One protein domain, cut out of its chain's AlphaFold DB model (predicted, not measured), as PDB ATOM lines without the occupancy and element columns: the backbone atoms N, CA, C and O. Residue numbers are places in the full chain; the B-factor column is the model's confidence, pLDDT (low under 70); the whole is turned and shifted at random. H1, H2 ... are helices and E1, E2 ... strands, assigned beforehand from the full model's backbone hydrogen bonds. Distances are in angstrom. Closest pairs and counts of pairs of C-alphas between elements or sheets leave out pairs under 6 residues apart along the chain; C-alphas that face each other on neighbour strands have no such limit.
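Overview. This is residues 171 to 371 of the 535 residues of an uncharacterized protein of Posidoniimonas corsicana (UniProt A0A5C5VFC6). Two strongly twisted sheets stand face to face as a sandwich with their strands nearly in line: E5, E7, E8 and E10 of the larger, branched sheet face the sheet E9, E6, E13, E12, E11, and E1 to E4 extend the larger sheet past it. H1 packs on the larger sheet at E7 and E8, and small H2 lies in a loop between E12 and E13, away from both sheets. The printed part has 201 residues, in the order E1, H1, E2 to E12, H2, E13; both sheets are antiparallel and the class is mostly strand. It is compact, with a radius of gyration of the C-alphas of 16.9 A and spans of 51 by 36 by 30 A.

Arrangement. E1, residues 171 to 173, is on one side of E2, residues 193 to 200, with N 171 and O 196 2.8 A apart, within hydrogen-bond range. E4, residues 212 to 219, is on the other side, with N 195 and O 215 2.8 A apart. E2 and E3, residues 207 to 209, form a hairpin, N 199 and O 208 being 2.9 A apart. E4 and E5, residues 222 to 231, form another, with N 214 and O 226 at 2.8 A. E10, residues 298 to 307, has E5 on one side, N 229 and O 300 at 2.8 A, and E7, residues 248 to 256, on the other, N 252 and O 303 at 2.8 A. E7 and E8, residues 262 to 270, form a hairpin, N 253 and O 267 at 2.8 A; E8 bends by 66 degrees at residue 265. H1, residues 176 to 185, is on this sheet; its closest C-alphas to E8 are those of Ala 178 and Val 262, 6.2 A. The second sheet runs E9, residues 283 to 291, E6, 236 to 243, E13, 361 to 368, E12, 331 to 337, and E11, 321 to 328; N 239 and O 288, N 238 and O 366, N 363 and O 334, and N 323 and O 335 are each 2.8 A apart. The parts of the sheets that face each other are 10.4 A centre to centre. H2, residues 346 to 352, is on neither sheet. Every O i to N i+4 pair is within range in H1, 2 of 3 in H2.

Along the chain. E1 begins at C-alpha 171 (25.164, -38.281, 3.277). E10 is 30.0 A long, E5 29.1 A and H1 14.2 A. E13 ends at C-alpha 368 (38.945, -15.671, 7.405).

Size, cuts and confidence. The C-alphas of Gly 203 and Ser 313, the two farthest apart, are 53.4 A apart. The printed part has no cut; the links E8 to E9 and E10 to E11 are long. The mean pLDDT of the printed part is 84.3, and residues 339 to 354, among others, are under 70.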
ATOM      1  N   LEU A 171      24.251 -37.145   3.288       91.81
ATOM      2  CA  LEU A 171      25.164 -38.281   3.277       91.81
ATOM      3  C   LEU A 171      24.916 -39.124   4.516       91.81
ATOM      4  O   LEU A 171      25.102 -38.635   5.626       91.81
ATOM      5  N   VAL A 172      24.564 -40.394   4.353       93.25
ATOM      6  CA  VAL A 172      24.410 -41.304   5.494       93.25
ATOM      7  C   VAL A 172      25.688 -42.116   5.683       93.25
ATOM      8  O   VAL A 172      25.969 -43.042   4.923       93.25
ATOM      9  N   VAL A 173      26.432 -41.804   6.737       92.81
ATOM     10  CA  VAL A 173      27.605 -42.552   7.191       92.81
ATOM     11  C   VAL A 173      27.153 -43.683   8.114       92.81
ATOM     12  O   VAL A 173      26.430 -43.469   9.090       92.81
ATOM     13  N   ARG A 174      27.577 -44.909   7.789       93.44
ATOM     14  CA  ARG A 174      27.323 -46.141   8.565       93.44
ATOM     15  C   ARG A 174      28.600 -46.913   8.894       93.44
ATOM     16  O   ARG A 174      28.533 -48.075   9.283       93.44
ATOM     17  N   ASP A 175      29.751 -46.286   8.683       91.06
ATOM     18  CA  ASP A 175      31.035 -46.897   8.987       91.06
ATOM     19  C   ASP A 175      31.183 -47.089  10.502       91.06
ATOM     20  O   ASP A 175      31.116 -46.133  11.275       91.06
ATOM     21  N   ALA A 176      31.329 -48.339  10.941       91.19
ATOM     22  CA  ALA A 176      31.285 -48.675  12.360       91.19
ATOM     23  C   ALA A 176      32.470 -48.089  13.144       91.19
ATOM     24  O   ALA A 176      32.312 -47.755  14.320       91.19
ATOM     25  N   ASP A 177      33.637 -47.951  12.511       88.88
ATOM     26  CA  ASP A 177      34.830 -47.415  13.160       88.88
ATOM     27  C   ASP A 177      34.721 -45.894  13.331       88.88
ATOM     28  O   ASP A 177      34.966 -45.394  14.433       88.88
ATOM     29  N   ALA A 178      34.257 -45.176  12.303       87.81
ATOM     30  CA  ALA A 178      33.970 -43.745  12.372       87.81
ATOM     31  C   ALA A 178      32.891 -43.439  13.419       87.81
ATOM     32  O   ALA A 178      33.081 -42.574  14.274       87.81
ATOM     33  N   LEU A 179      31.782 -44.185  13.414       92.31
ATOM     34  CA  LEU A 179      30.698 -44.010  14.385       92.31
ATOM     35  C   LEU A 179      31.154 -44.308  15.820       92.31
ATOM     36  O   LEU A 179      30.796 -43.571  16.741       92.31
ATOM     37  N   ARG A 180      31.982 -45.343  16.025       90.50
ATOM     38  CA  ARG A 180      32.577 -45.643  17.336       90.50
ATOM     39  C   ARG A 180      33.493 -44.516  17.799       90.50
ATOM     40  O   ARG A 180      33.438 -44.156  18.972       90.50
ATOM     41  N   LEU A 181      34.322 -43.978  16.909       88.50
ATOM     42  CA  LEU A 181      35.224 -42.876  17.228       88.50
ATOM     43  C   LEU A 181      34.445 -41.615  17.614       88.50
ATOM     44  O   LEU A 181      34.740 -41.026  18.649       88.50
ATOM     45  N   VAL A 182      33.414 -41.246  16.848       90.31
ATOM     46  CA  VAL A 182      32.541 -40.113  17.191       90.31
ATOM     47  C   VAL A 182      31.916 -40.329  18.571       90.31
ATOM     48  O   VAL A 182      32.074 -39.467  19.428       90.31
ATOM     49  N   SER A 183      31.316 -41.497  18.840       90.69
ATOM     50  CA  SER A 183      30.758 -41.817  20.164       90.69
ATOM     51  C   SER A 183      31.779 -41.731  21.303       90.69
ATOM     52  O   SER A 183      31.430 -41.286  22.394       90.69
ATOM     53  N   GLN A 184      33.027 -42.156  21.078       89.38
ATOM     54  CA  GLN A 184      34.096 -42.061  22.078       89.38
ATOM     55  C   GLN A 184      34.480 -40.609  22.362       89.38
ATOM     56  O   GLN A 184      34.635 -40.236  23.524       89.38
ATOM     57  N   LEU A 185      34.614 -39.796  21.313       86.50
ATOM     58  CA  LEU A 185      34.986 -38.386  21.424       86.50
ATOM     59  C   LEU A 185      33.896 -37.573  22.128       86.50
ATOM     60  O   LEU A 185      34.208 -36.774  23.006       86.50
ATOM     61  N   THR A 186      32.627 -37.846  21.824       86.25
ATOM     62  CA  THR A 186      31.478 -37.213  22.485       86.25
ATOM     63  C   THR A 186      31.112 -37.857  23.824       86.25
ATOM     64  O   THR A 186      30.221 -37.370  24.506       86.25
ATOM     65  N   ARG A 187      31.769 -38.961  24.215       87.50
ATOM     66  CA  ARG A 187      31.501 -39.749  25.441       87.50
ATOM     67  C   ARG A 187      30.081 -40.317  25.565       87.50
ATOM     68  O   ARG A 187      29.703 -40.830  26.612       87.50
ATOM     69  N   THR A 188      29.304 -40.260  24.495       85.81
ATOM     70  CA  THR A 188      27.899 -40.693  24.431       85.81
ATOM     71  C   THR A 188      27.751 -42.172  24.040       85.81
ATOM     72  O   THR A 188      28.716 -42.824  23.633       85.81
ATOM     73  N   ALA A 189      26.519 -42.693  24.069       86.75
ATOM     74  CA  ALA A 189      26.188 -44.035  23.580       86.75
ATOM     75  C   ALA A 189      26.584 -44.271  22.104       86.75
ATOM     76  O   ALA A 189      26.851 -43.340  21.343       86.75
ATOM     77  N   SER A 190      26.633 -45.529  21.667       89.38
ATOM     78  CA  SER A 190      27.020 -45.876  20.292       89.38
ATOM     79  C   SER A 190      26.069 -45.294  19.239       89.38
ATOM     80  O   SER A 190      24.853 -45.400  19.371       89.38
ATOM     81  N   LEU A 191      26.631 -44.721  18.171       91.31
ATOM     82  CA  LEU A 191      25.877 -44.267  17.002       91.31
ATOM     83  C   LEU A 191      25.552 -45.430  16.054       91.31
ATOM     84  O   LEU A 191      26.381 -46.306  15.811       91.31
ATOM     85  N   LEU A 192      24.350 -45.402  15.478       92.88
ATOM     86  CA  LEU A 192      23.902 -46.283  14.399       92.88
ATOM     87  C   LEU A 192      24.127 -45.667  13.019       92.88
ATOM     88  O   LEU A 192      24.417 -46.386  12.060       92.88
ATOM     89  N   SER A 193      23.951 -44.351  12.897       93.69
ATOM     90  CA  SER A 193      24.267 -43.620  11.673       93.69
ATOM     91  C   SER A 193      24.490 -42.137  11.935       93.69
ATOM     92  O   SER A 193      24.004 -41.584  12.923       93.69
ATOM     93  N   LEU A 194      25.216 -41.502  11.022       94.06
ATOM     94  CA  LEU A 194      25.453 -40.066  11.000       94.06
ATOM     95  C   LEU A 194      25.011 -39.541   9.634       94.06
ATOM     96  O   LEU A 194      25.504 -39.994   8.606       94.06
ATOM     97  N   GLN A 195      24.054 -38.622   9.618       94.94
ATOM     98  CA  GLN A 195      23.550 -37.987   8.408       94.94
ATOM     99  C   GLN A 195      24.168 -36.600   8.302       94.94
ATOM    100  O   GLN A 195      23.995 -35.786   9.207       94.94
ATOM    101  N   LEU A 196      24.877 -36.325   7.214       95.06
ATOM    102  CA  LEU A 196      25.614 -35.081   7.025       95.06
ATOM    103  C   LEU A 196      25.034 -34.265   5.870       95.06
ATOM    104  O   LEU A 196      24.660 -34.850   4.854       95.06
ATOM    105  N   PRO A 197      24.977 -32.933   6.004       94.31
ATOM    106  CA  PRO A 197      24.459 -32.056   4.964       94.31
ATOM    107  C   PRO A 197      25.337 -32.116   3.710       94.31
ATOM    108  O   PRO A 197      26.568 -32.042   3.789       94.31
ATOM    109  N   GLN A 198      24.695 -32.246   2.548       91.44
ATOM    110  CA  GLN A 198      25.353 -32.200   1.246       91.44
ATOM    111  C   GLN A 198      24.751 -31.124   0.353       91.44
ATOM    112  O   GLN A 198      23.585 -30.748   0.464       91.44
ATOM    113  N   THR A 199      25.564 -30.667  -0.591       87.00
ATOM    114  CA  THR A 199      25.139 -29.783  -1.665       87.00
ATOM    115  C   THR A 199      25.633 -30.299  -3.009       87.00
ATOM    116  O   THR A 199      26.712 -30.890  -3.122       87.00
ATOM    117  N   HIS A 200      24.834 -30.043  -4.043       78.69
ATOM    118  CA  HIS A 200      25.243 -30.227  -5.428       78.69
ATOM    119  C   HIS A 200      26.025 -28.998  -5.870       78.69
ATOM    120  O   HIS A 200      25.462 -27.916  -6.061       78.69
ATOM    121  N   LEU A 201      27.325 -29.158  -6.090       69.44
ATOM    122  CA  LEU A 201      28.081 -28.169  -6.845       69.44
ATOM    123  C   LEU A 201      27.595 -28.210  -8.295       69.44
ATOM    124  O   LEU A 201      27.798 -29.198  -8.996       69.44
ATOM    125  N   ASN A 202      26.937 -27.137  -8.743       57.84
ATOM    126  CA  ASN A 202      26.431 -27.005 -10.110       57.84
ATOM    127  C   ASN A 202      27.501 -27.413 -11.143       57.84
ATOM    128  O   ASN A 202      28.458 -26.677 -11.376       57.84
ATOM    129  N   GLY A 203      27.314 -28.574 -11.781       55.88
ATOM    130  CA  GLY A 203      28.194 -29.095 -12.832       55.88
ATOM    131  C   GLY A 203      29.215 -30.155 -12.399       55.88
ATOM    132  O   GLY A 203      29.886 -30.701 -13.274       55.88
ATOM    133  N   ALA A 204      29.317 -30.486 -11.108       61.66
ATOM    134  CA  ALA A 204      30.074 -31.642 -10.634       61.66
ATOM    135  C   ALA A 204      29.136 -32.857 -10.472       61.66
ATOM    136  O   ALA A 204      28.033 -32.702  -9.953       61.66
ATOM    137  N   PRO A 205      29.536 -34.061 -10.917       58.78
ATOM    138  CA  PRO A 205      28.756 -35.280 -10.691       58.78
ATOM    139  C   PRO A 205      28.810 -35.763  -9.232       58.78
ATOM    140  O   PRO A 205      28.009 -36.614  -8.853       58.78
ATOM    141  N   ASP A 206      29.741 -35.232  -8.434       74.00
ATOM    142  CA  ASP A 206      30.020 -35.697  -7.081       74.00
ATOM    143  C   ASP A 206      29.358 -34.789  -6.037       74.00
ATOM    144  O   ASP A 206      29.514 -33.566  -6.056       74.00
ATOM    145  N   LEU A 207      28.627 -35.412  -5.113       75.56
ATOM    146  CA  LEU A 207      28.068 -34.764  -3.930       75.56
ATOM    147  C   LEU A 207      29.199 -34.304  -3.007       75.56
ATOM    148  O   LEU A 207      30.088 -35.087  -2.670       75.56
ATOM    149  N   THR A 208      29.134 -33.056  -2.549       87.25
ATOM    150  CA  THR A 208      30.084 -32.514  -1.569       87.25
ATOM    151  C   THR A 208      29.372 -32.171  -0.276       87.25
ATOM    152  O   THR A 208      28.254 -31.657  -0.305       87.25
ATOM    153  N   LEU A 209      30.027 -32.421   0.859       92.06
ATOM    154  CA  LEU A 209      29.560 -31.912   2.145       92.06
ATOM    155  C   LEU A 209      29.487 -30.377   2.112       92.06
ATOM    156  O   LEU A 209      30.244 -29.727   1.382       92.06
ATOM    157  N   CYS A 210      28.600 -29.805   2.917       93.19
ATOM    158  CA  CYS A 210      28.496 -28.360   3.125       93.19
ATOM    159  C   CYS A 210      28.288 -28.033   4.604       93.19
ATOM    160  O   CYS A 210      28.035 -28.926   5.412       93.19
ATOM    161  N   SER A 211      28.381 -26.756   4.977       94.88
ATOM    162  CA  SER A 211      28.009 -26.359   6.339       94.88
ATOM    163  C   SER A 211      26.521 -26.607   6.611       94.88
ATOM    164  O   SER A 211      25.681 -26.319   5.757       94.88
ATOM    165  N   GLY A 212      26.166 -27.093   7.801       95.25
ATOM    166  CA  GLY A 212      24.766 -27.326   8.160       95.25
ATOM    167  C   GLY A 212      24.554 -28.320   9.297       95.25
ATOM    168  O   GLY A 212      25.491 -28.744   9.967       95.25
ATOM    169  N   THR A 213      23.296 -28.695   9.512       95.44
ATOM    170  CA  THR A 213      22.903 -29.633  10.570       95.44
ATOM    171  C   THR A 213      23.268 -31.065  10.203       95.44
ATOM    172  O   THR A 213      22.758 -31.602   9.224       95.44
ATOM    173  N   ALA A 214      24.092 -31.703  11.028       94.94
ATOM    174  CA  ALA A 214      24.267 -33.146  11.063       94.94
ATOM    175  C   ALA A 214      23.245 -33.790  12.006       94.94
ATOM    176  O   ALA A 214      22.955 -33.250  13.076       94.94
ATOM    177  N   TRP A 215      22.757 -34.974  11.641       93.75
ATOM    178  CA  TRP A 215      21.874 -35.783  12.479       93.75
ATOM    179  C   TRP A 215      22.563 -37.071  12.905       93.75
ATOM    180  O   TRP A 215      23.079 -37.820  12.080       93.75
ATOM    181  N   MET A 216      22.550 -37.337  14.201       92.25
ATOM    182  CA  MET A 216      23.176 -38.479  14.849       92.25
ATOM    183  C   MET A 216      22.085 -39.419  15.356       92.25
ATOM    184  O   MET A 216      21.328 -39.064  16.252       92.25
ATOM    185  N   ASP A 217      21.981 -40.607  14.768       91.25
ATOM    186  CA  ASP A 217      21.008 -41.627  15.170       91.25
ATOM    187  C   ASP A 217      21.677 -42.619  16.124       91.25
ATOM    188  O   ASP A 217      22.664 -43.260  15.751       91.25
ATOM    189  N   ARG A 218      21.133 -42.770  17.336       85.06
ATOM    190  CA  ARG A 218      21.592 -43.746  18.348       85.06
ATOM    191  C   ARG A 218      20.637 -44.929  18.528       85.06
ATOM    192  O   ARG A 218      20.890 -45.815  19.344       85.06
ATOM    193  N   GLY A 219      19.569 -44.994  17.738       80.56
ATOM    194  CA  GLY A 219      18.505 -45.983  17.863       80.56
ATOM    195  C   GLY A 219      17.294 -45.472  18.639       80.56
ATOM    196  O   GLY A 219      17.230 -44.329  19.067       80.56
ATOM    197  N   TYR A 220      16.276 -46.326  18.760       76.88
ATOM    198  CA  TYR A 220      15.018 -46.048  19.478       76.88
ATOM    199  C   TYR A 220      14.227 -44.807  19.020       76.88
ATOM    200  O   TYR A 220      13.266 -44.416  19.675       76.88
ATOM    201  N   GLY A 221      14.552 -44.248  17.850       68.19
ATOM    202  CA  GLY A 221      13.899 -43.050  17.321       68.19
ATOM    203  C   GLY A 221      14.469 -41.740  17.868       68.19
ATOM    204  O   GLY A 221      13.883 -40.689  17.616       68.19
ATOM    205  N   GLU A 222      15.594 -41.790  18.584       71.50
ATOM    206  CA  GLU A 222      16.318 -40.611  19.047       71.50
ATOM    207  C   GLU A 222      17.291 -40.153  17.955       71.50
ATOM    208  O   GLU A 222      18.197 -40.883  17.545       71.50
ATOM    209  N   GLN A 223      17.065 -38.940  17.452       81.19
ATOM    210  CA  GLN A 223      17.981 -38.258  16.547       81.19
ATOM    211  C   GLN A 223      18.503 -37.011  17.232       81.19
ATOM    212  O   GLN A 223      17.739 -36.118  17.580       81.19
ATOM    213  N   GLU A 224      19.809 -36.937  17.389       87.94
ATOM    214  CA  GLU A 224      20.466 -35.798  18.006       87.94
ATOM    215  C   GLU A 224      21.170 -34.955  16.948       87.94
ATOM    216  O   GLU A 224      21.359 -35.380  15.804       87.94
ATOM    217  N   ARG A 225      21.555 -33.737  17.321       90.75
ATOM    218  CA  ARG A 225      22.014 -32.726  16.373       90.75
ATOM    219  C   ARG A 225      23.482 -32.369  16.597       90.75
ATOM    220  O   ARG A 225      23.942 -32.230  17.726       90.75
ATOM    221  N   GLY A 226      24.208 -32.197  15.498       94.44
ATOM    222  CA  GLY A 226      25.551 -31.613  15.450       94.44
ATOM    223  C   GLY A 226      25.660 -30.634  14.284       94.44
ATOM    224  O   GLY A 226      24.758 -30.560  13.453       94.44
ATOM    225  N   TYR A 227      26.753 -29.885  14.189       97.06
ATOM    226  CA  TYR A 227      26.946 -28.915  13.109       97.06
ATOM    227  C   TYR A 227      28.180 -29.262  12.281       97.06
ATOM    228  O   TYR A 227      29.275 -29.368  12.825       97.06
ATOM    229  N   VAL A 228      28.021 -29.417  10.969       97.50
ATOM    230  CA  VAL A 228      29.152 -29.469  10.040       97.50
ATOM    231  C   VAL A 228      29.541 -28.046   9.685       97.50
ATOM    232  O   VAL A 228      28.702 -27.257   9.257       97.50
ATOM    233  N   LEU A 229      30.820 -27.740   9.847       97.19
ATOM    234  CA  LEU A 229      31.455 -26.503   9.437       97.19
ATOM    235  C   LEU A 229      32.387 -26.789   8.260       97.19
ATOM    236  O   LEU A 229      33.289 -27.621   8.364       97.19
ATOM    237  N   GLU A 230      32.202 -26.080   7.153       95.81
ATOM    238  CA  GLU A 230      33.114 -26.140   6.012       95.81
ATOM    239  C   GLU A 230      34.252 -25.121   6.160       95.81
ATOM    240  O   GLU A 230      34.046 -23.971   6.550       95.81
ATOM    241  N   LEU A 231      35.470 -25.532   5.806       95.62
ATOM    242  CA  LEU A 231      36.635 -24.663   5.725       95.62
ATOM    243  C   LEU A 231      37.201 -24.707   4.300       95.62
ATOM    244  O   LEU A 231      37.921 -25.653   3.953       95.62
ATOM    245  N   PRO A 232      36.897 -23.703   3.457       94.69
ATOM    246  CA  PRO A 232      37.360 -23.669   2.072       94.69
ATOM    247  C   PRO A 232      38.893 -23.630   1.938       94.69
ATOM    248  O   PRO A 232      39.584 -23.214   2.876       94.69
ATOM    249  N   PRO A 233      39.444 -24.021   0.772       94.62
ATOM    250  CA  PRO A 233      40.868 -23.891   0.472       94.62
ATOM    251  C   PRO A 233      41.400 -22.476   0.724       94.62
ATOM    252  O   PRO A 233      40.796 -21.481   0.326       94.62
ATOM    253  N   GLY A 234      42.552 -22.379   1.382       95.44
ATOM    254  CA  GLY A 234      43.213 -21.123   1.730       95.44
ATOM    255  C   GLY A 234      42.623 -20.394   2.942       95.44
ATOM    256  O   GLY A 234      43.293 -19.515   3.492       95.44
ATOM    257  N   CYS A 235      41.416 -20.737   3.399       96.44
ATOM    258  CA  CYS A 235      40.791 -20.102   4.561       96.44
ATOM    259  C   CYS A 235      41.430 -20.551   5.887       96.44
ATOM    260  O   CYS A 235      42.059 -21.608   5.985       96.44
ATOM    261  N   SER A 236      41.273 -19.722   6.917       96.62
ATOM    262  CA  SER A 236      41.657 -20.028   8.294       96.62
ATOM    263  C   SER A 236      40.417 -20.032   9.165       96.62
ATOM    264  O   SER A 236      39.479 -19.284   8.911       96.62
ATOM    265  N   LEU A 237      40.432 -20.895  10.166       97.06
ATOM    266  CA  LEU A 237      39.417 -21.076  11.179       97.06
ATOM    267  C   LEU A 237      40.022 -20.658  12.515       97.06
ATOM    268  O   LEU A 237      41.006 -21.251  12.947       97.06
ATOM    269  N   ASP A 238      39.408 -19.681  13.164       97.44
ATOM    270  CA  ASP A 238      39.669 -19.303  14.544       97.44
ATOM    271  C   ASP A 238      38.387 -19.537  15.338       97.44
ATOM    272  O   ASP A 238      37.371 -18.887  15.109       97.44
ATOM    273  N   MET A 239      38.414 -20.481  16.266       97.62
ATOM    274  CA  MET A 239      37.279 -20.817  17.112       97.62
ATOM    275  C   MET A 239      37.653 -20.619  18.569       97.62
ATOM    276  O   MET A 239      38.704 -21.066  19.028       97.62
ATOM    277  N   TYR A 240      36.762 -19.969  19.297       96.19
ATOM    278  CA  TYR A 240      36.855 -19.782  20.728       96.19
ATOM    279  C   TYR A 240      35.664 -20.447  21.394       96.19
ATOM    280  O   TYR A 240      34.523 -20.225  20.986       96.19
ATOM    281  N   VAL A 241      35.947 -21.287  22.386       95.12
ATOM    282  CA  VAL A 241      34.947 -22.122  23.044       95.12
ATOM    283  C   VAL A 241      34.828 -21.719  24.496       95.12
ATOM    284  O   VAL A 241      35.823 -21.520  25.200       95.12
ATOM    285  N   ASP A 242      33.591 -21.611  24.943       92.00
ATOM    286  CA  ASP A 242      33.261 -21.158  26.273       92.00
ATOM    287  C   ASP A 242      32.066 -21.867  26.864       92.00
ATOM    288  O   ASP A 242      31.345 -22.549  26.144       92.00
ATOM    289  N   ALA A 243      31.900 -21.741  28.175       88.75
ATOM    290  CA  ALA A 243      30.806 -22.376  28.885       88.75
ATOM    291  C   ALA A 243      30.279 -21.501  30.015       88.75
ATOM    292  O   ALA A 243      31.035 -20.791  30.694       88.75
ATOM    293  N   ASN A 244      28.975 -21.612  30.229       83.88
ATOM    294  CA  ASN A 244      28.258 -21.017  31.339       83.88
ATOM    295  C   ASN A 244      27.225 -22.010  31.894       83.88
ATOM    296  O   ASN A 244      26.038 -21.753  31.845       83.88
ATOM    297  N   ALA A 245      27.703 -23.134  32.427       79.06
ATOM    298  CA  ALA A 245      26.847 -24.195  32.954       79.06
ATOM    299  C   ALA A 245      27.224 -24.600  34.384       79.06
ATOM    300  O   ALA A 245      28.417 -24.687  34.715       79.06
ATOM    301  N   ALA A 246      26.225 -24.973  35.189       74.38
ATOM    302  CA  ALA A 246      26.422 -25.671  36.463       74.38
ATOM    303  C   ALA A 246      26.958 -27.101  36.294       74.38
ATOM    304  O   ALA A 246      27.654 -27.600  37.189       74.38
ATOM    305  N   GLY A 247      26.565 -27.772  35.203       78.88
ATOM    306  CA  GLY A 247      26.832 -29.182  34.911       78.88
ATOM    307  C   GLY A 247      28.131 -29.428  34.140       78.88
ATOM    308  O   GLY A 247      28.806 -28.492  33.708       78.88
ATOM    309  N   GLN A 248      28.498 -30.702  33.960       87.44
ATOM    310  CA  GLN A 248      29.636 -31.068  33.113       87.44
ATOM    311  C   GLN A 248      29.232 -30.927  31.651       87.44
ATOM    312  O   GLN A 248      28.281 -31.562  31.222       87.44
ATOM    313  N   ASN A 249      29.987 -30.153  30.885       89.06
ATOM    314  CA  ASN A 249      29.734 -29.900  29.478       89.06
ATOM    315  C   ASN A 249      31.015 -30.056  28.666       89.06
ATOM    316  O   ASN A 249      32.129 -29.825  29.153       89.06
ATOM    317  N   SER A 250      30.852 -30.468  27.417       92.56
ATOM    318  CA  SER A 250      31.939 -30.642  26.472       92.56
ATOM    319  C   SER A 250      31.509 -30.312  25.051       92.56
ATOM    320  O   SER A 250      30.397 -30.626  24.652       92.56
ATOM    321  N   LEU A 251      32.418 -29.730  24.271       95.62
ATOM    322  CA  LEU A 251      32.294 -29.579  22.825       95.62
ATOM    323  C   LEU A 251      33.409 -30.362  22.145       95.62
ATOM    324  O   LEU A 251      34.587 -30.101  22.386       95.62
ATOM    325  N   SER A 252      33.039 -31.279  21.258       96.12
ATOM    326  CA  SER A 252      33.974 -32.001  20.396       96.12
ATOM    327  C   SER A 252      33.975 -31.421  18.987       96.12
ATOM    328  O   SER A 252      32.924 -31.083  18.446       96.12
ATOM    329  N   VAL A 253      35.166 -31.320  18.402       97.06
ATOM    330  CA  VAL A 253      35.434 -30.839  17.044       97.06
ATOM    331  C   VAL A 253      36.185 -31.947  16.322       97.06
ATOM    332  O   VAL A 253      37.307 -32.276  16.705       97.06
ATOM    333  N   ILE A 254      35.564 -32.536  15.306       96.12
ATOM    334  CA  ILE A 254      36.051 -33.743  14.631       96.12
ATOM    335  C   ILE A 254      36.282 -33.420  13.162       96.12
ATOM    336  O   ILE A 254      35.358 -32.990  12.476       96.12
ATOM    337  N   GLU A 255      37.499 -33.618  12.665       95.81
ATOM    338  CA  GLU A 255      37.792 -33.396  11.251       95.81
ATOM    339  C   GLU A 255      37.243 -34.530  10.377       95.81
ATOM    340  O   GLU A 255      37.527 -35.705  10.613       95.81
ATOM    341  N   LEU A 256      36.497 -34.149   9.342       93.38
ATOM    342  CA  LEU A 256      35.955 -35.017   8.306       93.38
ATOM    343  C   LEU A 256      36.599 -34.672   6.955       93.38
ATOM    344  O   LEU A 256      36.799 -33.499   6.622       93.38
ATOM    345  N   ASP A 257      36.907 -35.687   6.150       87.75
ATOM    346  CA  ASP A 257      37.261 -35.480   4.744       87.75
ATOM    347  C   ASP A 257      36.021 -35.279   3.848       87.75
ATOM    348  O   ASP A 257      34.872 -35.283   4.291       87.75
ATOM    349  N   SER A 258      36.252 -35.122   2.543       84.38
ATOM    350  CA  SER A 258      35.191 -34.974   1.538       84.38
ATOM    351  C   SER A 258      34.253 -36.182   1.415       84.38
ATOM    352  O   SER A 258      33.198 -36.063   0.795       84.38
ATOM    353  N   ARG A 259      34.638 -37.345   1.954       84.44
ATOM    354  CA  ARG A 259      33.846 -38.584   1.975       84.44
ATOM    355  C   ARG A 259      33.156 -38.807   3.318       84.44
ATOM    356  O   ARG A 259      32.505 -39.836   3.484       84.44
ATOM    357  N   ALA A 260      33.261 -37.842   4.233       87.50
ATOM    358  CA  ALA A 260      32.825 -37.941   5.619       87.50
ATOM    359  C   ALA A 260      33.550 -39.002   6.460       87.50
ATOM    360  O   ALA A 260      33.030 -39.443   7.488       87.50
ATOM    361  N   GLU A 261      34.751 -39.395   6.052       88.00
ATOM    362  CA  GLU A 261      35.632 -40.214   6.873       88.00
ATOM    363  C   GLU A 261      36.376 -39.306   7.862       88.00
ATOM    364  O   GLU A 261      36.761 -38.181   7.534       88.00
ATOM    365  N   VAL A 262      36.573 -39.777   9.097       85.75
ATOM    366  CA  VAL A 262      37.319 -39.023  10.116       85.75
ATOM    367  C   VAL A 262      38.802 -39.036   9.744       85.75
ATOM    368  O   VAL A 262      39.416 -40.101   9.730       85.75
ATOM    369  N   SER A 263      39.375 -37.876   9.408       78.38
ATOM    370  CA  SER A 263      40.571 -37.831   8.546       78.38
ATOM    371  C   SER A 263      41.831 -37.192   9.129       78.38
ATOM    372  O   SER A 263      42.919 -37.478   8.630       78.38
ATOM    373  N   GLY A 264      41.736 -36.337  10.152       65.69
ATOM    374  CA  GLY A 264      42.883 -35.483  10.514       65.69
ATOM    375  C   GLY A 264      43.047 -35.102  11.982       65.69
ATOM    376  O   GLY A 264      44.126 -34.658  12.370       65.69
ATOM    377  N   GLY A 265      42.042 -35.324  12.828       83.81
ATOM    378  CA  GLY A 265      42.165 -35.081  14.263       83.81
ATOM    379  C   GLY A 265      40.839 -34.763  14.931       83.81
ATOM    380  O   GLY A 265      39.833 -34.477  14.279       83.81
ATOM    381  N   ALA A 266      40.856 -34.812  16.257       91.56
ATOM    382  CA  ALA A 266      39.747 -34.377  17.079       91.56
ATOM    383  C   ALA A 266      40.260 -33.560  18.262       91.56
ATOM    384  O   ALA A 266      41.308 -33.864  18.834       91.56
ATOM    385  N   VAL A 267      39.507 -32.531  18.627       94.44
ATOM    386  CA  VAL A 267      39.751 -31.718  19.820       94.44
ATOM    387  C   VAL A 267      38.474 -31.701  20.642       94.44
ATOM    388  O   VAL A 267      37.384 -31.577  20.093       94.44
ATOM    389  N   SER A 268      38.609 -31.828  21.959       93.31
ATOM    390  CA  SER A 268      37.497 -31.733  22.896       93.31
ATOM    391  C   SER A 268      37.785 -30.641  23.920       93.31
ATOM    392  O   SER A 268      38.846 -30.610  24.542       93.31
ATOM    393  N   PHE A 269      36.816 -29.754  24.086       93.19
ATOM    394  CA  PHE A 269      36.762 -28.736  25.123       93.19
ATOM    395  C   PHE A 269      35.830 -29.241  26.209       93.19
ATOM    396  O   PHE A 269      34.779 -29.783  25.883       93.19
ATOM    397  N   ASN A 270      36.186 -29.100  27.482       90.12
ATOM    398  CA  ASN A 270      35.301 -29.473  28.581       90.12
ATOM    399  C   ASN A 270      35.508 -28.548  29.783       90.12
ATOM    400  O   ASN A 270      36.600 -28.019  29.979       90.12
ATOM    401  N   ASN A 271      34.458 -28.357  30.578       86.88
ATOM    402  CA  ASN A 271      34.488 -27.511  31.776       86.88
ATOM    403  C   ASN A 271      34.859 -28.290  33.060       86.88
ATOM    404  O   ASN A 271      34.548 -27.855  34.174       86.88
ATOM    405  N   VAL A 272      35.527 -29.441  32.917       82.75
ATOM    406  CA  VAL A 272      35.925 -30.312  34.027       82.75
ATOM    407  C   VAL A 272      37.432 -30.210  34.239       82.75
ATOM    408  O   VAL A 272      38.218 -30.567  33.369       82.75
ATOM    409  N   SER A 273      37.848 -29.765  35.423       74.62
ATOM    410  CA  SER A 273      39.259 -29.745  35.831       74.62
ATOM    411  C   SER A 273      39.423 -30.615  37.064       74.62
ATOM    412  O   SER A 273      38.676 -30.465  38.026       74.62
ATOM    413  N   ASP A 274      40.387 -31.536  37.042       72.69
ATOM    414  CA  ASP A 274      40.694 -32.429  38.169       72.69
ATOM    415  C   ASP A 274      39.472 -33.210  38.700       72.69
ATOM    416  O   ASP A 274      39.322 -33.452  39.897       72.69
ATOM    417  N   GLY A 275      38.561 -33.587  37.794       67.44
ATOM    418  CA  GLY A 275      37.325 -34.301  38.127       67.44
ATOM    419  C   GLY A 275      36.259 -33.447  38.821       67.44
ATOM    420  O   GLY A 275      35.230 -33.980  39.230       67.44
ATOM    421  N   GLN A 276      36.479 -32.137  38.951       67.50
ATOM    422  CA  GLN A 276      35.495 -31.189  39.454       67.50
ATOM    423  C   GLN A 276      34.972 -30.319  38.314       67.50
ATOM    424  O   GLN A 276      35.737 -29.835  37.476       67.50
ATOM    425  N   VAL A 277      33.657 -30.090  38.302       67.81
ATOM    426  CA  VAL A 277      33.078 -29.049  37.451       67.81
ATOM    427  C   VAL A 277      33.645 -27.727  37.922       67.81
ATOM    428  O   VAL A 277      33.452 -27.317  39.072       67.81
ATOM    429  N   VAL A 278      34.345 -27.045  37.028       66.19
ATOM    430  CA  VAL A 278      34.784 -25.687  37.283       66.19
ATOM    431  C   VAL A 278      33.558 -24.804  37.092       66.19
ATOM    432  O   VAL A 278      33.326 -24.277  36.010       66.19
ATOM    433  N   LYS A 279      32.750 -24.668  38.155       61.31
ATOM    434  CA  LYS A 279      31.628 -23.719  38.210       61.31
ATOM    435  C   LYS A 279      32.195 -22.308  38.149       61.31
ATOM    436  O   LYS A 279      32.506 -21.693  39.170       61.31
ATOM    437  N   ARG A 280      32.441 -21.829  36.938       57.94
ATOM    438  CA  ARG A 280      32.938 -20.487  36.672       57.94
ATOM    439  C   ARG A 280      32.152 -19.917  35.516       57.94
ATOM    440  O   ARG A 280      32.258 -20.383  34.384       57.94
ATOM    441  N   LEU A 281      31.400 -18.880  35.838       60.22
ATOM    442  CA  LEU A 281      30.539 -18.183  34.904       60.22
ATOM    443  C   LEU A 281      31.356 -17.664  33.729       60.22
ATOM    444  O   LEU A 281      32.364 -16.976  33.919       60.22
ATOM    445  N   ALA A 282      30.910 -18.032  32.529       63.78
ATOM    446  CA  ALA A 282      31.463 -17.590  31.256       63.78
ATOM    447  C   ALA A 282      32.985 -17.780  31.109       63.78
ATOM    448  O   ALA A 282      33.675 -16.917  30.547       63.78
ATOM    449  N   THR A 283      33.528 -18.906  31.580       74.50
ATOM    450  CA  THR A 283      34.960 -19.189  31.409       74.50
ATOM    451  C   THR A 283      35.301 -19.663  30.003       74.50
ATOM    452  O   THR A 283      34.518 -20.311  29.314       74.50
ATOM    453  N   SER A 284      36.505 -19.302  29.558       86.81
ATOM    454  CA  SER A 284      37.123 -19.892  28.374       86.81
ATOM    455  C   SER A 284      37.372 -21.379  28.608       86.81
ATOM    456  O   SER A 284      38.099 -21.722  29.541       86.81
ATOM    457  N   LEU A 285      36.857 -22.240  27.731       89.94
ATOM    458  CA  LEU A 285      37.271 -23.644  27.672       89.94
ATOM    459  C   LEU A 285      38.522 -23.824  26.811       89.94
ATOM    460  O   LEU A 285      39.306 -24.741  27.040       89.94
ATOM    461  N   GLY A 286      38.732 -22.935  25.840       92.69
ATOM    462  CA  GLY A 286      39.935 -22.914  25.018       92.69
ATOM    463  C   GLY A 286      39.688 -22.345  23.629       92.69
ATOM    464  O   GLY A 286      38.625 -21.806  23.323       92.69
ATOM    465  N   ASN A 287      40.700 -22.472  22.782       95.00
ATOM    466  CA  ASN A 287      40.675 -22.034  21.398       95.00
ATOM    467  C   ASN A 287      41.123 -23.161  20.459       95.00
ATOM    468  O   ASN A 287      41.979 -23.975  20.797       95.00
ATOM    469  N   PHE A 288      40.558 -23.178  19.257       95.94
ATOM    470  CA  PHE A 288      40.975 -24.031  18.153       95.94
ATOM    471  C   PHE A 288      41.302 -23.152  16.958       95.94
ATOM    472  O   PHE A 288      40.465 -22.366  16.517       95.94
ATOM    473  N   GLN A 289      42.512 -23.291  16.432       96.00
ATOM    474  CA  GLN A 289      42.933 -22.590  15.230       96.00
ATOM    475  C   GLN A 289      43.356 -23.600  14.178       96.00
ATOM    476  O   GLN A 289      44.057 -24.569  14.474       96.00
ATOM    477  N   ASN A 290      42.934 -23.371  12.943       95.75
ATOM    478  CA  ASN A 290      43.279 -24.240  11.836       95.75
ATOM    479  C   ASN A 290      43.405 -23.440  10.539       95.75
ATOM    480  O   ASN A 290      42.675 -22.481  10.315       95.75
ATOM    481  N   VAL A 291      44.321 -23.833   9.659       95.81
ATOM    482  CA  VAL A 291      44.457 -23.238   8.327       95.81
ATOM    483  C   VAL A 291      44.311 -24.341   7.297       95.81
ATOM    484  O   VAL A 291      45.041 -25.333   7.324       95.81
ATOM    485  N   ASN A 292      43.393 -24.163   6.351       95.06
ATOM    486  CA  ASN A 292      43.286 -25.070   5.222       95.06
ATOM    487  C   ASN A 292      44.278 -24.664   4.129       95.06
ATOM    488  O   ASN A 292      43.941 -23.946   3.194       95.06
ATOM    489  N   ALA A 293      45.519 -25.132   4.247       94.38
ATOM    490  CA  ALA A 293      46.541 -24.933   3.217       94.38
ATOM    491  C   ALA A 293      46.378 -25.872   2.003       94.38
ATOM    492  O   ALA A 293      47.141 -25.770   1.043       94.38
ATOM    493  N   SER A 294      45.424 -26.808   2.050       91.69
ATOM    494  CA  SER A 294      45.203 -27.774   0.976       91.69
ATOM    495  C   SER A 294      44.398 -27.170  -0.180       91.69
ATOM    496  O   SER A 294      43.788 -26.109  -0.053       91.69
ATOM    497  N   GLY A 295      44.381 -27.867  -1.319       90.44
ATOM    498  CA  GLY A 295      43.540 -27.510  -2.467       90.44
ATOM    499  C   GLY A 295      42.086 -27.987  -2.365       90.44
ATOM    500  O   GLY A 295      41.316 -27.727  -3.283       90.44
ATOM    501  N   ALA A 296      41.714 -28.695  -1.294       90.44
ATOM    502  CA  ALA A 296      40.380 -29.260  -1.095       90.44
ATOM    503  C   ALA A 296      39.697 -28.642   0.133       90.44
ATOM    504  O   ALA A 296      40.365 -28.205   1.069       90.44
ATOM    505  N   THR A 297      38.366 -28.589   0.141       92.31
ATOM    506  CA  THR A 297      37.600 -28.166   1.323       92.31
ATOM    507  C   THR A 297      37.779 -29.182   2.448       92.31
ATOM    508  O   THR A 297      37.757 -30.388   2.206       92.31
ATOM    509  N   ARG A 298      37.956 -28.686   3.673       93.62
ATOM    510  CA  ARG A 298      37.989 -29.499   4.896       93.62
ATOM    511  C   ARG A 298      36.693 -29.303   5.664       93.62
ATOM    512  O   ARG A 298      36.100 -28.228   5.581       93.62
ATOM    513  N   TYR A 299      36.271 -30.312   6.408       96.19
ATOM    514  CA  TYR A 299      35.008 -30.280   7.135       96.19
ATOM    515  C   TYR A 299      35.253 -30.587   8.607       96.19
ATOM    516  O   TYR A 299      36.100 -31.408   8.944       96.19
ATOM    517  N   PHE A 300      34.515 -29.926   9.490       97.38
ATOM    518  CA  PHE A 300      34.590 -30.149  10.928       97.38
ATOM    519  C   PHE A 300      33.190 -30.420  11.463       97.38
ATOM    520  O   PHE A 300      32.295 -29.601  11.282       97.38
ATOM    521  N   LEU A 301      32.995 -31.553  12.124       97.25
ATOM    522  CA  LEU A 301      31.777 -31.867  12.859       97.25
ATOM    523  C   LEU A 301      31.914 -31.363  14.300       97.25
ATOM    524  O   LEU A 301      32.815 -31.786  15.023       97.25
ATOM    525  N   LEU A 302      31.022 -30.459  14.700       97.81
ATOM    526  CA  LEU A 302      30.937 -29.876  16.035       97.81
ATOM    527  C   LEU A 302      29.755 -30.491  16.792       97.81
ATOM    528  O   LEU A 302      28.612 -30.423  16.330       97.81
ATOM    529  N   THR A 303      30.020 -31.066  17.962       95.31
ATOM    530  CA  THR A 303      29.025 -31.801  18.762       95.31
ATOM    531  C   THR A 303      29.207 -31.515  20.249       95.31
ATOM    532  O   THR A 303      30.275 -31.795  20.799       95.31
ATOM    533  N   GLY A 304      28.172 -30.986  20.904       93.88
ATOM    534  CA  GLY A 304      28.156 -30.743  22.348       93.88
ATOM    535  C   GLY A 304      27.632 -31.944  23.133       93.88
ATOM    536  O   GLY A 304      26.761 -32.658  22.658       93.88
ATOM    537  N   SER A 305      28.134 -32.188  24.327       92.56
ATOM    538  CA  SER A 305      27.669 -33.263  25.203       92.56
ATOM    539  C   SER A 305      27.733 -32.804  26.645       92.56
ATOM    540  O   SER A 305      28.651 -32.066  27.001       92.56
ATOM    541  N   TYR A 306      26.846 -33.312  27.484       90.12
ATOM    542  CA  TYR A 306      26.783 -32.956  28.889       90.12
ATOM    543  C   TYR A 306      26.606 -34.188  29.780       90.12
ATOM    544  O   TYR A 306      26.128 -35.235  29.343       90.12
ATOM    545  N   ASN A 307      26.991 -34.063  31.045       86.38
ATOM    546  CA  ASN A 307      26.684 -35.024  32.096       86.38
ATOM    547  C   ASN A 307      26.020 -34.282  33.263       86.38
ATOM    548  O   ASN A 307      26.600 -33.358  33.842       86.38
ATOM    549  N   ASP A 308      24.803 -34.717  33.591       77.44
ATOM    550  CA  ASP A 308      24.066 -34.286  34.774       77.44
ATOM    551  C   ASP A 308      24.179 -35.374  35.861       77.44
ATOM    552  O   ASP A 308      23.469 -36.387  35.805       77.44
ATOM    553  N   PRO A 309      25.068 -35.190  36.852       67.44
ATOM    554  CA  PRO A 309      25.298 -36.182  37.895       67.44
ATOM    555  C   PRO A 309      24.139 -36.289  38.897       67.44
ATOM    556  O   PRO A 309      24.109 -37.239  39.681       67.44
ATOM    557  N   GLU A 310      23.218 -35.318  38.929       66.12
ATOM    558  CA  GLU A 310      22.070 -35.333  39.840       66.12
ATOM    559  C   GLU A 310      20.895 -36.126  39.256       66.12
ATOM    560  O   GLU A 310      20.153 -36.768  40.006       66.12
ATOM    561  N   ARG A 311      20.736 -36.115  37.925       62.16
ATOM    562  CA  ARG A 311      19.639 -36.815  37.234       62.16
ATOM    563  C   ARG A 311      19.941 -38.266  36.907       62.16
ATOM    564  O   ARG A 311      19.035 -39.098  36.979       62.16
ATOM    565  N   GLU A 312      21.180 -38.588  36.555       61.19
ATOM    566  CA  GLU A 312      21.559 -39.953  36.201       61.19
ATOM    567  C   GLU A 312      22.528 -40.522  37.228       61.19
ATOM    568  O   GLU A 312      23.618 -40.005  37.452       61.19
ATOM    569  N   SER A 313      22.141 -41.636  37.855       50.91
ATOM    570  CA  SER A 313      23.052 -42.436  38.669       50.91
ATOM    571  C   SER A 313      24.108 -43.068  37.752       50.91
ATOM    572  O   SER A 313      23.956 -44.209  37.317       50.91
ATOM    573  N   GLY A 314      25.142 -42.306  37.392       61.47
ATOM    574  CA  GLY A 314      26.203 -42.733  36.483       61.47
ATOM    575  C   GLY A 314      26.942 -41.565  35.824       61.47
ATOM    576  O   GLY A 314      26.418 -40.468  35.675       61.47
ATOM    577  N   ASN A 315      28.175 -41.810  35.375       70.25
ATOM    578  CA  ASN A 315      28.940 -40.892  34.518       70.25
ATOM    579  C   ASN A 315      28.447 -40.973  33.055       70.25
ATOM    580  O   ASN A 315      29.242 -41.117  32.126       70.25
ATOM    581  N   THR A 316      27.128 -40.999  32.862       81.44
ATOM    582  CA  THR A 316      26.498 -41.141  31.549       81.44
ATOM    583  C   THR A 316      26.444 -39.775  30.884       81.44
ATOM    584  O   THR A 316      25.900 -38.824  31.442       81.44
ATOM    585  N   TRP A 317      27.046 -39.653  29.706       86.38
ATOM    586  CA  TRP A 317      26.998 -38.421  28.926       86.38
ATOM    587  C   TRP A 317      25.849 -38.485  27.929       86.38
ATOM    588  O   TRP A 317      25.638 -39.495  27.254       86.38
ATOM    589  N   SER A 318      25.122 -37.381  27.841       86.31
ATOM    590  CA  SER A 318      24.051 -37.139  26.882       86.31
ATOM    591  C   SER A 318      24.519 -36.120  25.851       86.31
ATOM    592  O   SER A 318      25.387 -35.295  26.131       86.31
ATOM    593  N   GLN A 319      23.972 -36.171  24.642       88.62
ATOM    594  CA  GLN A 319      24.259 -35.159  23.634       88.62
ATOM    595  C   GLN A 319      23.467 -33.891  23.942       88.62
ATOM    596  O   GLN A 319      22.262 -33.950  24.190       88.62
ATOM    597  N   SER A 320      24.157 -32.758  23.896       89.06
ATOM    598  CA  SER A 320      23.546 -31.441  24.010       89.06
ATOM    599  C   SER A 320      22.831 -31.093  22.715       89.06
ATOM    600  O   SER A 320      23.359 -31.334  21.617       89.06
ATOM    601  N   ASP A 321      21.659 -30.484  22.834       88.50
ATOM    602  CA  ASP A 321      21.030 -29.850  21.690       88.50
ATOM    603  C   ASP A 321      21.816 -28.597  21.282       88.50
ATOM    604  O   ASP A 321      22.541 -28.021  22.091       88.50
ATOM    605  N   TYR A 322      21.718 -28.174  20.019       91.56
ATOM    606  CA  TYR A 322      22.455 -27.005  19.539       91.56
ATOM    607  C   TYR A 322      21.604 -26.045  18.722       91.56
ATOM    608  O   TYR A 322      20.625 -26.411  18.060       91.56
ATOM    609  N   ARG A 323      22.062 -24.792  18.697       90.69
ATOM    610  CA  ARG A 323      21.496 -23.736  17.869       90.69
ATOM    611  C   ARG A 323      22.565 -22.815  17.301       90.69
ATOM    612  O   ARG A 323      23.439 -22.328  18.009       90.69
ATOM    613  N   VAL A 324      22.428 -22.490  16.016       93.19
ATOM    614  CA  VAL A 324      23.136 -21.353  15.419       93.19
ATOM    615  C   VAL A 324      22.458 -20.066  15.888       93.19
ATOM    616  O   VAL A 324      21.334 -19.771  15.484       93.19
ATOM    617  N   GLN A 325      23.131 -19.320  16.759       92.12
ATOM    618  CA  GLN A 325      22.650 -18.049  17.312       92.12
ATOM    619  C   GLN A 325      22.927 -16.878  16.360       92.12
ATOM    620  O   GLN A 325      22.185 -15.899  16.337       92.12
ATOM    621  N   TYR A 326      23.990 -16.978  15.555       94.12
ATOM    622  CA  TYR A 326      24.364 -15.959  14.579       94.12
ATOM    623  C   TYR A 326      25.196 -16.561  13.450       94.12
ATOM    624  O   TYR A 326      26.090 -17.357  13.717       94.12
ATOM    625  N   ALA A 327      24.943 -16.149  12.208       93.38
ATOM    626  CA  ALA A 327      25.739 -16.522  11.040       93.38
ATOM    627  C   ALA A 327      25.775 -15.360  10.038       93.38
ATOM    628  O   ALA A 327      24.733 -14.953   9.522       93.38
ATOM    629  N   SER A 328      26.958 -14.806   9.770       91.75
ATOM    630  CA  SER A 328      27.153 -13.724   8.793       91.75
ATOM    631  C   SER A 328      28.633 -13.568   8.447       91.75
ATOM    632  O   SER A 328      29.457 -13.502   9.356       91.75
ATOM    633  N   ASP A 329      28.956 -13.464   7.153       87.38
ATOM    634  CA  ASP A 329      30.266 -13.094   6.584       87.38
ATOM    635  C   ASP A 329      31.474 -13.591   7.393       87.38
ATOM    636  O   ASP A 329      32.150 -12.821   8.085       87.38
ATOM    637  N   GLY A 330      31.696 -14.907   7.362       92.81
ATOM    638  CA  GLY A 330      32.835 -15.537   8.030       92.81
ATOM    639  C   GLY A 330      32.773 -15.510   9.560       92.81
ATOM    640  O   GLY A 330      33.767 -15.825  10.194       92.81
ATOM    641  N   VAL A 331      31.651 -15.144  10.182       96.56
ATOM    642  CA  VAL A 331      31.437 -15.253  11.634       96.56
ATOM    643  C   VAL A 331      30.223 -16.128  11.907       96.56
ATOM    644  O   VAL A 331      29.162 -15.951  11.306       96.56
ATOM    645  N   LEU A 332      30.382 -17.057  12.842       97.19
ATOM    646  CA  LEU A 332      29.359 -17.998  13.268       97.19
ATOM    647  C   LEU A 332      29.381 -18.093  14.798       97.19
ATOM    648  O   LEU A 332      30.445 -18.195  15.401       97.19
ATOM    649  N   VAL A 333      28.214 -18.051  15.434       96.75
ATOM    650  CA  VAL A 333      28.059 -18.309  16.871       96.75
ATOM    651  C   VAL A 333      27.092 -19.465  17.028       96.75
ATOM    652  O   VAL A 333      25.942 -19.380  16.588       96.75
ATOM    653  N   ILE A 334      27.568 -20.543  17.640       96.38
ATOM    654  CA  ILE A 334      26.783 -21.743  17.918       96.38
ATOM    655  C   ILE A 334      26.746 -21.945  19.427       96.38
ATOM    656  O   ILE A 334      27.793 -21.906  20.069       96.38
ATOM    657  N   GLY A 335      25.554 -22.140  19.972       94.12
ATOM    658  CA  GLY A 335      25.334 -22.497  21.365       94.12
ATOM    659  C   GLY A 335      24.832 -23.932  21.497       94.12
ATOM    660  O   GLY A 335      24.143 -24.424  20.600       94.12
ATOM    661  N   TRP A 336      25.164 -24.570  22.612       93.19
ATOM    662  CA  TRP A 336      24.693 -25.881  23.041       93.19
ATOM    663  C   TRP A 336      24.044 -25.776  24.415       93.19
ATOM    664  O   TRP A 336      24.431 -24.919  25.206       93.19
ATOM    665  N   ASP A 337      23.082 -26.660  24.650       87.88
ATOM    666  CA  ASP A 337      22.194 -26.687  25.812       87.88
ATOM    667  C   ASP A 337      22.134 -28.114  26.378       87.88
ATOM    668  O   ASP A 337      22.147 -29.086  25.610       87.88
ATOM    669  N   ASP A 338      22.044 -28.269  27.694       79.12
ATOM    670  CA  ASP A 338      21.903 -29.551  28.394       79.12
ATOM    671  C   ASP A 338      20.506 -30.185  28.229       79.12
ATOM    672  O   ASP A 338      20.171 -31.245  28.779       79.12
ATOM    673  N   SER A 339      19.671 -29.593  27.382       68.56
ATOM    674  CA  SER A 339      18.429 -30.200  26.958       68.56
ATOM    675  C   SER A 339      18.655 -31.420  26.067       68.56
ATOM    676  O   SER A 339      19.375 -31.402  25.068       68.56
ATOM    677  N   ARG A 340      17.992 -32.529  26.424       62.84
ATOM    678  CA  ARG A 340      17.897 -33.691  25.531       62.84
ATOM    679  C   ARG A 340      16.953 -33.378  24.391       62.84
ATOM    680  O   ARG A 340      15.911 -32.745  24.581       62.84
ATOM    681  N   TYR A 341      17.230 -33.979  23.241       49.91
ATOM    682  CA  TYR A 341      16.249 -34.073  22.172       49.91
ATOM    683  C   TYR A 341      15.135 -35.064  22.554       49.91
ATOM    684  O   TYR A 341      15.146 -36.233  22.172       49.91
ATOM    685  N   VAL A 342      14.164 -34.617  23.354       51.16
ATOM    686  CA  VAL A 342      13.007 -35.442  23.725       51.16
ATOM    687  C   VAL A 342      11.935 -35.306  22.645       51.16
ATOM    688  O   VAL A 342      11.217 -34.309  22.572       51.16
ATOM    689  N   VAL A 343      11.805 -36.338  21.805       45.88
ATOM    690  CA  VAL A 343      10.757 -36.440  20.766       45.88
ATOM    691  C   VAL A 343       9.364 -36.688  21.375       45.88
ATOM    692  O   VAL A 343       8.345 -36.566  20.692       45.88
ATOM    693  N   SER A 344       9.266 -37.018  22.666       43.12
ATOM    694  CA  SER A 344       7.999 -37.350  23.323       43.12
ATOM    695  C   SER A 344       7.416 -36.214  24.171       43.12
ATOM    696  O   SER A 344       8.060 -35.727  25.085       43.12
ATOM    697  N   LYS A 345       6.153 -35.874  23.860       50.34
ATOM    698  CA  LYS A 345       5.108 -35.183  24.651       50.34
ATOM    699  C   LYS A 345       5.553 -34.000  25.530       50.34
ATOM    700  O   LYS A 345       6.263 -34.160  26.508       50.34
ATOM    701  N   GLU A 346       4.955 -32.837  25.268       52.88
ATOM    702  CA  GLU A 346       5.084 -31.556  25.998       52.88
ATOM    703  C   GLU A 346       5.164 -31.682  27.539       52.88
ATOM    704  O   GLU A 346       5.910 -30.947  28.177       52.88
ATOM    705  N   ALA A 347       4.483 -32.667  28.138       49.47
ATOM    706  CA  ALA A 347       4.499 -32.929  29.580       49.47
ATOM    707  C   ALA A 347       5.863 -33.374  30.159       49.47
ATOM    708  O   ALA A 347       6.098 -33.189  31.355       49.47
ATOM    709  N   ASP A 348       6.751 -33.962  29.352       48.47
ATOM    710  CA  ASP A 348       8.104 -34.330  29.790       48.47
ATOM    711  C   ASP A 348       9.068 -33.136  29.669       48.47
ATOM    712  O   ASP A 348       9.983 -33.012  30.476       48.47
ATOM    713  N   GLN A 349       8.819 -32.197  28.746       51.00
ATOM    714  CA  GLN A 349       9.637 -30.985  28.584       51.00
ATOM    715  C   GLN A 349       9.478 -30.013  29.762       51.00
ATOM    716  O   GLN A 349      10.480 -29.536  30.289       51.00
ATOM    717  N   GLU A 350       8.247 -29.787  30.241       53.06
ATOM    718  CA  GLU A 350       7.990 -28.942  31.423       53.06
ATOM    719  C   GLU A 350       8.615 -29.514  32.707       53.06
ATOM    720  O   GLU A 350       9.001 -28.772  33.607       53.06
ATOM    721  N   ARG A 351       8.750 -30.844  32.800       48.97
ATOM    722  CA  ARG A 351       9.389 -31.513  33.946       48.97
ATOM    723  C   ARG A 351      10.909 -31.433  33.938       48.97
ATOM    724  O   ARG A 351      11.508 -31.538  35.004       48.97
ATOM    725  N   LEU A 352      11.519 -31.301  32.761       51.66
ATOM    726  CA  LEU A 352      12.971 -31.334  32.597       51.66
ATOM    727  C   LEU A 352      13.636 -29.974  32.829       51.66
ATOM    728  O   LEU A 352      14.862 -29.935  32.895       51.66
ATOM    729  N   GLY A 353      12.866 -28.890  32.990       57.19
ATOM    730  CA  GLY A 353      13.415 -27.564  33.297       57.19
ATOM    731  C   GLY A 353      14.432 -27.081  32.261       57.19
ATOM    732  O   GLY A 353      15.424 -26.478  32.634       57.19
ATOM    733  N   VAL A 354      14.205 -27.421  30.992       67.75
ATOM    734  CA  VAL A 354      15.044 -27.039  29.851       67.75
ATOM    735  C   VAL A 354      14.885 -25.536  29.610       67.75
ATOM    736  O   VAL A 354      13.788 -25.106  29.241       67.75
ATOM    737  N   ASP A 355      15.934 -24.747  29.837       71.75
ATOM    738  CA  ASP A 355      15.884 -23.280  29.730       71.75
ATOM    739  C   ASP A 355      16.116 -22.760  28.296       71.75
ATOM    740  O   ASP A 355      15.615 -21.685  27.954       71.75
ATOM    741  N   ARG A 356      16.747 -23.568  27.426       78.50
ATOM    742  CA  ARG A 356      16.973 -23.293  25.992       78.50
ATOM    743  C   ARG A 356      17.707 -21.991  25.738       78.50
ATOM    744  O   ARG A 356      17.458 -21.312  24.729       78.50
ATOM    745  N   ASP A 357      18.618 -21.647  26.629       78.81
ATOM    746  CA  ASP A 357      19.455 -20.471  26.458       78.81
ATOM    747  C   ASP A 357      20.699 -20.792  25.589       78.81
ATOM    748  O   ASP A 357      21.320 -19.906  24.983       78.81
ATOM    749  N   TYR A 358      21.013 -22.082  25.393       88.06
ATOM    750  CA  TYR A 358      22.141 -22.537  24.575       88.06
ATOM    751  C   TYR A 358      23.452 -21.823  24.961       88.06
ATOM    752  O   TYR A 358      24.241 -21.408  24.093       88.06
ATOM    753  N   ASN A 359      23.658 -21.565  26.253       86.25
ATOM    754  CA  ASN A 359      24.865 -20.934  26.776       86.25
ATOM    755  C   ASN A 359      25.732 -21.880  27.619       86.25
ATOM    756  O   ASN A 359      26.869 -21.512  27.938       86.25
ATOM    757  N   ASP A 360      25.269 -23.111  27.853       87.75
ATOM    758  CA  ASP A 360      26.022 -24.136  28.572       87.75
ATOM    759  C   ASP A 360      27.382 -24.396  27.944       87.75
ATOM    760  O   ASP A 360      28.402 -24.533  28.625       87.75
ATOM    761  N   THR A 361      27.417 -24.444  26.615       91.94
ATOM    762  CA  THR A 361      28.648 -24.357  25.837       91.94
ATOM    763  C   THR A 361      28.407 -23.544  24.582       91.94
ATOM    764  O   THR A 361      27.361 -23.641  23.950       91.94
ATOM    765  N   ARG A 362      29.384 -22.740  24.181       94.50
ATOM    766  CA  ARG A 362      29.290 -21.872  23.014       94.50
ATOM    767  C   ARG A 362      30.589 -21.879  22.236       94.50
ATOM    768  O   ARG A 362      31.670 -21.849  22.813       94.50
ATOM    769  N   ALA A 363      30.473 -21.878  20.916       97.00
ATOM    770  CA  ALA A 363      31.572 -21.676  19.991       97.00
ATOM    771  C   ALA A 363      31.354 -20.361  19.240       97.00
ATOM    772  O   ALA A 363      30.380 -20.207  18.496       97.00
ATOM    773  N   VAL A 364      32.280 -19.423  19.420       97.56
ATOM    774  CA  VAL A 364      32.397 -18.221  18.594       97.56
ATOM    775  C   VAL A 364      33.462 -18.504  17.545       97.56
ATOM    776  O   VAL A 364      34.632 -18.707  17.866       97.56
ATOM    777  N   ILE A 365      33.044 -18.557  16.291       98.25
ATOM    778  CA  ILE A 365      33.836 -19.041  15.170       98.25
ATOM    779  C   ILE A 365      34.032 -17.907  14.176       98.25
ATOM    780  O   ILE A 365      33.082 -17.224  13.787       98.25
ATOM    781  N   ARG A 366      35.268 -17.757  13.713       97.31
ATOM    782  CA  ARG A 366      35.642 -16.912  12.595       97.31
ATOM    783  C   ARG A 366      36.320 -17.741  11.513       97.31
ATOM    784  O   ARG A 366      37.287 -18.446  11.773       97.31
ATOM    785  N   ILE A 367      35.843 -17.598  10.287       97.00
ATOM    786  CA  ILE A 367      36.484 -18.081   9.072       97.00
ATOM    787  C   ILE A 367      37.001 -16.861   8.317       97.00
ATOM    788  O   ILE A 367      36.211 -16.013   7.909       97.00
ATOM    789  N   ALA A 368      38.318 -16.769   8.135       95.12
ATOM    790  CA  ALA A 368      38.945 -15.671   7.405       95.12
ATOM    791  C   ALA A 368      39.497 -16.150   6.058       95.12
ATOM    792  O   ALA A 368      40.394 -17.007   5.979       95.12
ATOM    793  N   SER A 369      38.988 -15.551   4.985       92.62
ATOM    794  CA  SER A 369      39.479 -15.789   3.627       92.62
ATOM    795  C   SER A 369      40.866 -15.161   3.400       92.62
ATOM    796  O   SER A 369      41.248 -14.209   4.093       92.62
ATOM    797  N   PRO A 370      41.647 -15.648   2.414       88.00
ATOM    798  CA  PRO A 370      42.905 -15.004   2.021       88.00
ATOM    799  C   PRO A 370      42.734 -13.525   1.639       88.00
ATOM    800  O   PRO A 370      43.601 -12.694   1.914       88.00
ATOM    801  N   GLU A 371      41.603 -13.188   1.018       85.31
ATOM    802  CA  GLU A 371      41.274 -11.834   0.568       85.31
ATOM    803  C   GLU A 371      41.059 -10.889   1.753       85.31
ATOM    804  O   GLU A 371      41.634  -9.799   1.781       85.31
TER     805      GLU A 371